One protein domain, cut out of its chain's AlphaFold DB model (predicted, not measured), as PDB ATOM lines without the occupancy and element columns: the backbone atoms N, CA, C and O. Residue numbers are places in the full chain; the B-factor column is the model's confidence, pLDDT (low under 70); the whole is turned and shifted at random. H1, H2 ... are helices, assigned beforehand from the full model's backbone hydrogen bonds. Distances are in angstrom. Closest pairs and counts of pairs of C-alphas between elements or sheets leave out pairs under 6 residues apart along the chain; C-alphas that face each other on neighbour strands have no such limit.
ATOM      1  N   GLU A  43      25.879 -28.251  -3.667       91.19
ATOM      2  CA  GLU A  43      25.852 -27.779  -2.278       91.19
ATOM      3  C   GLU A  43      25.331 -28.868  -1.336       91.19
ATOM      4  O   GLU A  43      25.939 -29.166  -0.307       91.19
ATOM      5  N   GLN A  44      24.241 -29.534  -1.724       93.06
ATOM      6  CA  GLN A  44      23.672 -30.647  -0.966       93.06
ATOM      7  C   GLN A  44      24.680 -31.792  -0.831       93.06
ATOM      8  O   GLN A  44      24.848 -32.346   0.255       93.06
ATOM      9  N   ARG A  45      25.417 -32.110  -1.903       90.75
ATOM     10  CA  ARG A  45      26.483 -33.124  -1.860       90.75
ATOM     11  C   ARG A  45      27.617 -32.741  -0.916       90.75
ATOM     12  O   ARG A  45      28.113 -33.609  -0.199       90.75
ATOM     13  N   LEU A  46      28.022 -31.472  -0.901       93.62
ATOM     14  CA  LEU A  46      29.052 -30.980   0.015       93.62
ATOM     15  C   LEU A  46      28.600 -31.087   1.473       93.62
ATOM     16  O   LEU A  46      29.364 -31.567   2.307       93.62
ATOM     17  N   MET A  47      27.352 -30.733   1.776       95.94
ATOM     18  CA  MET A  47      26.830 -30.852   3.139       95.94
ATOM     19  C   MET A  47      26.658 -32.300   3.586       95.94
ATOM     20  O   MET A  47      27.040 -32.637   4.702       95.94
ATOM     21  N   MET A  48      26.185 -33.190   2.710       93.62
ATOM     22  CA  MET A  48      26.156 -34.625   3.016       93.62
ATOM     23  C   MET A  48      27.561 -35.188   3.267       93.62
ATOM     24  O   MET A  48      27.734 -36.070   4.108       93.62
ATOM     25  N   PHE A  49      28.571 -34.686   2.551       93.19
ATOM     26  CA  PHE A  49      29.969 -35.041   2.779       93.19
ATOM     27  C   PHE A  49      30.488 -34.514   4.124       93.19
ATOM     28  O   PHE A  49      31.122 -35.276   4.852       93.19
ATOM     29  N   ALA A  50      30.185 -33.265   4.488       94.69
ATOM     30  CA  ALA A  50      30.506 -32.713   5.805       94.69
ATOM     31  C   ALA A  50      29.857 -33.523   6.939       94.69
ATOM     32  O   ALA A  50      30.536 -33.886   7.898       94.69
ATOM     33  N   ASP A  51      28.571 -33.858   6.804       94.38
ATOM     34  CA  ASP A  51      27.844 -34.668   7.786       94.38
ATOM     35  C   ASP A  51      28.474 -36.061   7.927       94.38
ATOM     36  O   ASP A  51      28.638 -36.549   9.042       94.38
ATOM     37  N   ALA A  52      28.902 -36.668   6.813       93.25
ATOM     38  CA  ALA A  52      29.622 -37.938   6.833       93.25
ATOM     39  C   ALA A  52      30.955 -37.836   7.577       93.25
ATOM     40  O   ALA A  52      31.222 -38.652   8.450       93.25
ATOM     41  N   GLN A  53      31.772 -36.822   7.268       92.56
ATOM     42  CA  GLN A  53      33.044 -36.609   7.961       92.56
ATOM     43  C   GLN A  53      32.839 -36.432   9.461       92.56
ATOM     44  O   GLN A  53      33.561 -37.045  10.241       92.56
ATOM     45  N   LYS A  54      31.844 -35.627   9.853       93.25
ATOM     46  CA  LYS A  54      31.517 -35.376  11.255       93.25
ATOM     47  C   LYS A  54      31.056 -36.647  11.964       93.25
ATOM     48  O   LYS A  54      31.514 -36.906  13.067       93.25
ATOM     49  N   ALA A  55      30.184 -37.431  11.332       93.25
ATOM     50  CA  ALA A  55      29.674 -38.670  11.910       93.25
ATOM     51  C   ALA A  55      30.776 -39.716  12.120       93.25
ATOM     52  O   ALA A  55      30.735 -40.438  13.100       93.25
ATOM     53  N   THR A  56      31.767 -39.779  11.228       93.12
ATOM     54  CA  THR A  56      32.866 -40.757  11.316       93.12
ATOM     55  C   THR A  56      34.101 -40.235  12.062       93.12
ATOM     56  O   THR A  56      35.110 -40.931  12.122       93.12
ATOM     57  N   ALA A  57      34.080 -38.995  12.566       93.06
ATOM     58  CA  ALA A  57      35.276 -38.318  13.078       93.06
ATOM     59  C   ALA A  57      35.848 -38.958  14.352       93.06
ATOM     60  O   ALA A  57      37.058 -38.924  14.558       93.06
ATOM     61  N   ASP A  58      34.989 -39.531  15.193       91.94
ATOM     62  CA  ASP A  58      35.365 -40.189  16.449       91.94
ATOM     63  C   ASP A  58      35.676 -41.688  16.281       91.94
ATOM     64  O   ASP A  58      36.065 -42.350  17.241       91.94
ATOM     65  N   GLY A  59      35.515 -42.229  15.068       91.06
ATOM     66  CA  GLY A  59      35.719 -43.646  14.768       91.06
ATOM     67  C   GLY A  59      34.626 -44.582  15.296       91.06
ATOM     68  O   GLY A  59      34.768 -45.793  15.154       91.06
ATOM     69  N   SER A  60      33.536 -44.057  15.867       92.62
ATOM     70  CA  SER A  60      32.413 -44.862  16.375       92.62
ATOM     71  C   SER A  60      31.628 -45.573  15.268       92.62
ATOM     72  O   SER A  60      30.975 -46.587  15.514       92.62
ATOM     73  N   ILE A  61      31.705 -45.055  14.041       92.94
ATOM     74  CA  ILE A  61      31.053 -45.604  12.855       92.94
ATOM     75  C   ILE A  61      31.994 -45.533  11.650       92.94
ATOM     76  O   ILE A  61      32.620 -44.504  11.385       92.94
ATOM     77  N   ASP A  62      32.071 -46.622  10.880       92.75
ATOM     78  CA  ASP A  62      32.776 -46.622   9.597       92.75
ATOM     79  C   ASP A  62      31.952 -45.855   8.546       92.75
ATOM     80  O   ASP A  62      30.722 -45.930   8.472       92.75
ATOM     81  N   MET A  63      32.644 -45.147   7.656       89.00
ATOM     82  CA  MET A  63      32.079 -44.514   6.467       89.00
ATOM     83  C   MET A  63      31.187 -45.454   5.634       89.00
ATOM     84  O   MET A  63      30.210 -44.997   5.031       89.00
ATOM     85  N   LYS A  64      31.499 -46.753   5.555       90.62
ATOM     86  CA  LYS A  64      30.674 -47.742   4.843       90.62
ATOM     87  C   LYS A  64      29.300 -47.900   5.496       90.62
ATOM     88  O   LYS A  64      28.293 -47.857   4.781       90.62
ATOM     89  N   ASP A  65      29.264 -48.020   6.816       93.06
ATOM     90  CA  ASP A  65      28.034 -48.219   7.582       93.06
ATOM     91  C   ASP A  65      27.213 -46.935   7.620       93.06
ATOM     92  O   ASP A  65      26.016 -46.954   7.331       93.06
ATOM     93  N   TYR A  66      27.874 -45.785   7.795       93.12
ATOM     94  CA  TYR A  66      27.229 -44.480   7.680       93.12
ATOM     95  C   TYR A  66      26.530 -44.306   6.322       93.12
ATOM     96  O   TYR A  66      25.384 -43.856   6.248       93.12
ATOM     97  N   ARG A  67      27.185 -44.696   5.220       91.00
ATOM     98  CA  ARG A  67      26.583 -44.632   3.877       91.00
ATOM     99  C   ARG A  67      25.378 -45.559   3.739       91.00
ATOM    100  O   ARG A  67      24.429 -45.186   3.051       91.00
ATOM    101  N   ALA A  68      25.416 -46.750   4.335       92.38
ATOM    102  CA  ALA A  68      24.272 -47.658   4.335       92.38
ATOM    103  C   ALA A  68      23.094 -47.043   5.104       92.38
ATOM    104  O   ALA A  68      22.030 -46.856   4.516       92.38
ATOM    105  N   MET A  69      23.336 -46.585   6.335       92.94
ATOM    106  CA  MET A  69      22.336 -45.919   7.174       92.94
ATOM    107  C   MET A  69      21.721 -44.692   6.497       92.94
ATOM    108  O   MET A  69      20.508 -44.502   6.543       92.94
ATOM    109  N   GLN A  70      22.527 -43.861   5.829       93.56
ATOM    110  CA  GLN A  70      22.013 -42.694   5.109       93.56
ATOM    111  C   GLN A  70      21.121 -43.075   3.926       93.56
ATOM    112  O   GLN A  70      20.095 -42.432   3.706       93.56
ATOM    113  N   ARG A  71      21.463 -44.126   3.168       91.56
ATOM    114  CA  ARG A  71      20.575 -44.609   2.100       91.56
ATOM    115  C   ARG A  71      19.255 -45.113   2.666       91.56
ATOM    116  O   ARG A  71      18.214 -44.767   2.116       91.56
ATOM    117  N   ASP A  72      19.300 -45.888   3.745       94.69
ATOM    118  CA  ASP A  72      18.097 -46.444   4.367       94.69
ATOM    119  C   ASP A  72      17.215 -45.330   4.936       94.69
ATOM    120  O   ASP A  72      16.010 -45.308   4.684       94.69
ATOM    121  N   LYS A  73      17.825 -44.321   5.569       93.25
ATOM    122  CA  LYS A  73      17.147 -43.102   6.022       93.25
ATOM    123  C   LYS A  73      16.437 -42.378   4.876       93.25
ATOM    124  O   LYS A  73      15.249 -42.093   4.982       93.25
ATOM    125  N   ILE A  74      17.130 -42.096   3.772       91.69
ATOM    126  CA  ILE A  74      16.546 -41.385   2.619       91.69
ATOM    127  C   ILE A  74      15.452 -42.226   1.938       91.69
ATOM    128  O   ILE A  74      14.466 -41.682   1.430       91.69
ATOM    129  N   ARG A  75      15.604 -43.554   1.926       92.44
ATOM    130  CA  ARG A  75      14.602 -44.478   1.384       92.44
ATOM    131  C   ARG A  75      13.337 -44.512   2.239       92.44
ATOM    132  O   ARG A  75      12.251 -44.576   1.673       92.44
ATOM    133  N   ALA A  76      13.482 -44.453   3.560       96.44
ATOM    134  CA  ALA A  76      12.370 -44.425   4.505       96.44
ATOM    135  C   ALA A  76      11.612 -43.084   4.514       96.44
ATOM    136  O   ALA A  76      10.465 -43.040   4.949       96.44
ATOM    137  N   MET A  77      12.222 -41.999   4.027       93.75
ATOM    138  CA  MET A  77      11.567 -40.692   3.919       93.75
ATOM    139  C   MET A  77      10.498 -40.661   2.817       93.75
ATOM    140  O   MET A  77      10.701 -41.182   1.712       93.75
ATOM    141  N   SER A  78       9.396 -39.953   3.074       96.56
ATOM    142  CA  SER A  78       8.442 -39.555   2.031       96.56
ATOM    143  C   SER A  78       9.086 -38.590   1.021       96.56
ATOM    144  O   SER A  78      10.177 -38.056   1.243       96.56
ATOM    145  N   SER A  79       8.425 -38.343  -0.114       91.94
ATOM    146  CA  SER A  79       8.875 -37.337  -1.089       91.94
ATOM    147  C   SER A  79       9.014 -35.947  -0.463       91.94
ATOM    148  O   SER A  79      10.038 -35.295  -0.660       91.94
ATOM    149  N   GLU A  80       8.033 -35.530   0.338       94.56
ATOM    150  CA  GLU A  80       8.024 -34.243   1.044       94.56
ATOM    151  C   GLU A  80       9.163 -34.149   2.064       94.56
ATOM    152  O   GLU A  80       9.886 -33.155   2.104       94.56
ATOM    153  N   GLN A  81       9.392 -35.214   2.839       95.69
ATOM    154  CA  GLN A  81      10.494 -35.271   3.800       95.69
ATOM    155  C   GLN A  81      11.858 -35.212   3.108       95.69
ATOM    156  O   GLN A  81      12.757 -34.520   3.585       95.69
ATOM    157  N   ARG A  82      12.019 -35.893   1.964       93.00
ATOM    158  CA  ARG A  82      13.243 -35.790   1.157       93.00
ATOM    159  C   ARG A  82      13.450 -34.371   0.643       93.00
ATOM    160  O   ARG A  82      14.566 -33.867   0.723       93.00
ATOM    161  N   GLN A  83      12.399 -33.723   0.143       92.31
ATOM    162  CA  GLN A  83      12.491 -32.345  -0.334       92.31
ATOM    163  C   GLN A  83      12.904 -31.400   0.797       92.31
ATOM    164  O   GLN A  83      13.876 -30.666   0.641       92.31
ATOM    165  N   ALA A  84      12.248 -31.488   1.958       94.56
ATOM    166  CA  ALA A  84      12.603 -30.702   3.137       94.56
ATOM    167  C   ALA A  84      14.051 -30.954   3.588       94.56
ATOM    168  O   ALA A  84      14.779 -30.005   3.874       94.56
ATOM    169  N   TYR A  85      14.498 -32.214   3.587       94.12
ATOM    170  CA  TYR A  85      15.875 -32.581   3.915       94.12
ATOM    171  C   TYR A  85      16.890 -31.925   2.967       94.12
ATOM    172  O   TYR A  85      17.862 -31.320   3.416       94.12
ATOM    173  N   PHE A  86      16.661 -31.985   1.654       92.44
ATOM    174  CA  PHE A  86      17.559 -31.375   0.673       92.44
ATOM    175  C   PHE A  86      17.525 -29.841   0.701       92.44
ATOM    176  O   PHE A  86      18.569 -29.206   0.542       92.44
ATOM    177  N   THR A  87      16.364 -29.234   0.964       92.94
ATOM    178  CA  THR A  87      16.250 -27.787   1.195       92.94
ATOM    179  C   THR A  87      17.026 -27.355   2.440       92.94
ATOM    180  O   THR A  87      17.732 -26.345   2.392       92.94
ATOM    181  N   ASP A  88      16.953 -28.120   3.531       95.38
ATOM    182  CA  ASP A  88      17.719 -27.849   4.751       95.38
ATOM    183  C   ASP A  88      19.231 -27.929   4.506       95.38
ATOM    184  O   ASP A  88      19.968 -27.033   4.912       95.38
ATOM    185  N   LEU A  89      19.703 -28.928   3.753       95.00
ATOM    186  CA  LEU A  89      21.116 -29.015   3.371       95.00
ATOM    187  C   LEU A  89      21.580 -27.769   2.606       95.00
ATOM    188  O   LEU A  89      22.622 -27.204   2.936       95.00
ATOM    189  N   THR A  90      20.803 -27.300   1.626       93.38
ATOM    190  CA  THR A  90      21.128 -26.064   0.897       93.38
ATOM    191  C   THR A  90      21.137 -24.851   1.830       93.38
ATOM    192  O   THR A  90      22.054 -24.032   1.767       93.38
ATOM    193  N   LYS A  91      20.161 -24.743   2.739       95.69
ATOM    194  CA  LYS A  91      20.104 -23.659   3.729       95.69
ATOM    195  C   LYS A  91      21.332 -23.662   4.640       95.69
ATOM    196  O   LYS A  91      21.928 -22.609   4.853       95.69
ATOM    197  N   ARG A  92      21.735 -24.833   5.140       96.12
ATOM    198  CA  ARG A  92      22.927 -25.000   5.981       96.12
ATOM    199  C   ARG A  92      24.196 -24.618   5.229       96.12
ATOM    200  O   ARG A  92      25.018 -23.923   5.806       96.12
ATOM    201  N   PHE A  93      24.325 -25.001   3.957       94.62
ATOM    202  CA  PHE A  93      25.462 -24.601   3.124       94.62
ATOM    203  C   PHE A  93      25.548 -23.080   2.957       94.62
ATOM    204  O   PHE A  93      26.602 -22.496   3.183       94.62
ATOM    205  N   ASN A  94      24.429 -22.433   2.623       95.06
ATOM    206  CA  ASN A  94      24.380 -20.983   2.419       95.06
ATOM    207  C   ASN A  94      24.629 -20.190   3.710       95.06
ATOM    208  O   ASN A  94      25.067 -19.045   3.647       95.06
ATOM    209  N   ALA A  95      24.350 -20.789   4.871       97.12
ATOM    210  CA  ALA A  95      24.649 -20.207   6.174       97.12
ATOM    211  C   ALA A  95      26.135 -20.325   6.565       97.12
ATOM    212  O   ALA A  95      26.562 -19.646   7.498       97.12
ATOM    213  N   LEU A  96      26.924 -21.166   5.883       94.75
ATOM    214  CA  LEU A  96      28.359 -21.263   6.138       94.75
ATOM    215  C   LEU A  96      29.080 -19.997   5.650       94.75
ATOM    216  O   LEU A  96      28.788 -19.516   4.549       94.75
ATOM    217  N   PRO A  97      30.089 -19.503   6.388       97.38
ATOM    218  CA  PRO A  97      30.999 -18.482   5.890       97.38
ATOM    219  C   PRO A  97      31.643 -18.893   4.552       97.38
ATOM    220  O   PRO A  97      31.966 -20.071   4.362       97.38
ATOM    221  N   PRO A  98      31.936 -17.949   3.635       95.62
ATOM    222  CA  PRO A  98      32.532 -18.271   2.332       95.62
ATOM    223  C   PRO A  98      33.849 -19.061   2.422       95.62
ATOM    224  O   PRO A  98      34.123 -19.927   1.590       95.62
ATOM    225  N   ALA A  99      34.654 -18.802   3.458       96.00
ATOM    226  CA  ALA A  99      35.891 -19.537   3.714       96.00
ATOM    227  C   ALA A  99      35.635 -21.026   4.010       96.00
ATOM    228  O   ALA A  99      36.361 -21.891   3.519       96.00
ATOM    229  N   GLU A 100      34.575 -21.338   4.758       95.12
ATOM    230  CA  GLU A 100      34.199 -22.715   5.084       95.12
ATOM    231  C   GLU A 100      33.614 -23.445   3.876       95.12
ATOM    232  O   GLU A 100      33.960 -24.601   3.634       95.12
ATOM    233  N   GLN A 101      32.801 -22.760   3.065       94.50
ATOM    234  CA  GLN A 101      32.296 -23.314   1.805       94.50
ATOM    235  C   GLN A 101      33.448 -23.712   0.871       94.50
ATOM    236  O   GLN A 101      33.458 -24.817   0.318       94.50
ATOM    237  N   LYS A 102      34.453 -22.836   0.736       95.50
ATOM    238  CA  LYS A 102      35.659 -23.103  -0.057       95.50
ATOM    239  C   LYS A 102      36.440 -24.296   0.497       95.50
ATOM    240  O   LYS A 102      36.730 -25.226  -0.254       95.50
ATOM    241  N   ALA A 103      36.716 -24.313   1.800       94.69
ATOM    242  CA  ALA A 103      37.439 -25.414   2.435       94.69
ATOM    243  C   ALA A 103      36.703 -26.756   2.272       94.69
ATOM    244  O   ALA A 103      37.326 -27.797   2.055       94.69
ATOM    245  N   LEU A 104      35.370 -26.751   2.347       94.44
ATOM    246  CA  LEU A 104      34.556 -27.946   2.148       94.44
ATOM    247  C   LEU A 104      34.647 -28.464   0.708       94.44
ATOM    248  O   LEU A 104      34.783 -29.672   0.493       94.44
ATOM    249  N   LYS A 105      34.622 -27.556  -0.273       93.50
ATOM    250  CA  LYS A 105      34.806 -27.889  -1.688       93.50
ATOM    251  C   LYS A 105      36.180 -28.510  -1.943       93.50
ATOM    252  O   LYS A 105      36.246 -29.602  -2.501       93.50
ATOM    253  N   GLU A 106      37.248 -27.885  -1.456       94.31
ATOM    254  CA  GLU A 106      38.623 -28.385  -1.608       94.31
ATOM    255  C   GLU A 106      38.805 -29.768  -0.966       94.31
ATOM    256  O   GLU A 106      39.363 -30.680  -1.577       94.31
ATOM    257  N   LYS A 107      38.260 -29.979   0.242       92.38
ATOM    258  CA  LYS A 107      38.280 -31.293   0.909       92.38
ATOM    259  C   LYS A 107      37.533 -32.359   0.109       92.38
ATOM    260  O   LYS A 107      38.006 -33.493   0.009       92.38
ATOM    261  N   SER A 108      36.373 -32.015  -0.451       89.75
ATOM    262  CA  SER A 108      35.585 -32.922  -1.290       89.75
ATOM    263  C   SER A 108      36.340 -33.299  -2.568       89.75
ATOM    264  O   SER A 108      36.411 -34.475  -2.930       89.75
ATOM    265  N   GLU A 109      36.977 -32.328  -3.220       90.00
ATOM    266  CA  GLU A 109      37.794 -32.544  -4.417       90.00
ATOM    267  C   GLU A 109      39.026 -33.407  -4.123       90.00
ATOM    268  O   GLU A 109      39.278 -34.375  -4.842       90.00
ATOM    269  N   ALA A 110      39.738 -33.149  -3.023       88.94
ATOM    270  CA  ALA A 110      40.866 -33.971  -2.592       88.94
ATOM    271  C   ALA A 110      40.442 -35.420  -2.288       88.94
ATOM    272  O   ALA A 110      41.110 -36.373  -2.699       88.94
ATOM    273  N   ALA A 111      39.299 -35.609  -1.619       86.50
ATOM    274  CA  ALA A 111      38.748 -36.936  -1.352       86.50
ATOM    275  C   ALA A 111      38.371 -37.671  -2.648       86.50
ATOM    276  O   ALA A 111      38.652 -38.865  -2.785       86.50
ATOM    277  N   ARG A 112      37.780 -36.965  -3.620       82.69
ATOM    278  CA  ARG A 112      37.495 -37.509  -4.957       82.69
ATOM    279  C   ARG A 112      38.773 -37.892  -5.698       82.69
ATOM    280  O   ARG A 112      38.832 -38.990  -6.240       82.69
ATOM    281  N   ALA A 113      39.801 -37.045  -5.671       82.94
ATOM    282  CA  ALA A 113      41.089 -37.326  -6.304       82.94
ATOM    283  C   ALA A 113      41.782 -38.549  -5.680       82.94
ATOM    284  O   ALA A 113      42.314 -39.390  -6.399       82.94
ATOM    285  N   LYS A 114      41.725 -38.700  -4.349       82.38
ATOM    286  CA  LYS A 114      42.244 -39.889  -3.653       82.38
ATOM    287  C   LYS A 114      41.508 -41.160  -4.079       82.38
ATOM    288  O   LYS A 114      42.149 -42.173  -4.337       82.38
ATOM    289  N   MET A 115      40.178 -41.108  -4.172       75.75
ATOM    290  CA  MET A 115      39.389 -42.238  -4.671       75.75
ATOM    291  C   MET A 115      39.735 -42.570  -6.124       75.75
ATOM    292  O   MET A 115      39.860 -43.747  -6.445       75.75
ATOM    293  N   ALA A 116      39.951 -41.558  -6.967       75.25
ATOM    294  CA  ALA A 116      40.315 -41.759  -8.365       75.25
ATOM    295  C   ALA A 116      41.676 -42.451  -8.531       75.25
ATOM    296  O   ALA A 116      41.802 -43.390  -9.309       75.25
ATOM    297  N   ARG A 117      42.680 -42.052  -7.740       72.12
ATOM    298  CA  ARG A 117      44.013 -42.687  -7.743       72.12
ATOM    299  C   ARG A 117      44.003 -44.143  -7.273       72.12
ATOM    300  O   ARG A 117      44.900 -44.893  -7.625       72.12
ATOM    301  N   ASN A 118      43.004 -44.527  -6.483       67.94
ATOM    302  CA  ASN A 118      42.853 -45.881  -5.953       67.94
ATOM    303  C   ASN A 118      41.938 -46.768  -6.824       67.94
ATOM    304  O   ASN A 118      41.613 -47.883  -6.414       67.94
TER     305      ASN A 118
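Overview. This is residues 43 to 118 of the 124 residues of an uncharacterized protein of Rhizomicrobium palustre (UniProt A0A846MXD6). The longest helix, H4, and helices H3 and H2 make three sides of an open frame round H1, the hub, which touches each of them. Residues 112 to 118, of which 112 to 117 belong to H4, stick out. The 76 printed residues hold H1 to H4 in chain order and no named strand: all helix, only just compact, close to loose, radius of gyration of the C-alphas 13.5 A, spans 36 by 29 by 24 A.

Along the chain. H4, residues 98 to 117, measures 28.8 A, ending at C-alpha 117 (44.013, -42.687, -7.743). H3 is residues 79 to 95, 24.4 A; H2, 63 to 76, 19.8 A; H1, 43 to 55, 18.3 A, from C-alpha 43 (25.852, -27.779, -2.278).

Arrangement. H1 touches H4 about perpendicular, 78 degrees; closest C-alphas Leu 46 and Leu 104, 6.6 A. It touches H3 at 86 degrees, about perpendicular; Gln 44 and Leu 89, C-alphas 5.3 A. It touches H2 at a steep tilt of 56 degrees, opposite ways; Ala 52 and Tyr 66, C-alphas 7.0 A. H2 and H4 are apart. Every O i to N i+4 pair in H1 to H4 is within hydrogen-bond range.

Size, cuts and confidence. The printed part has no cut and no long link; residue 118 alone is under pLDDT 70.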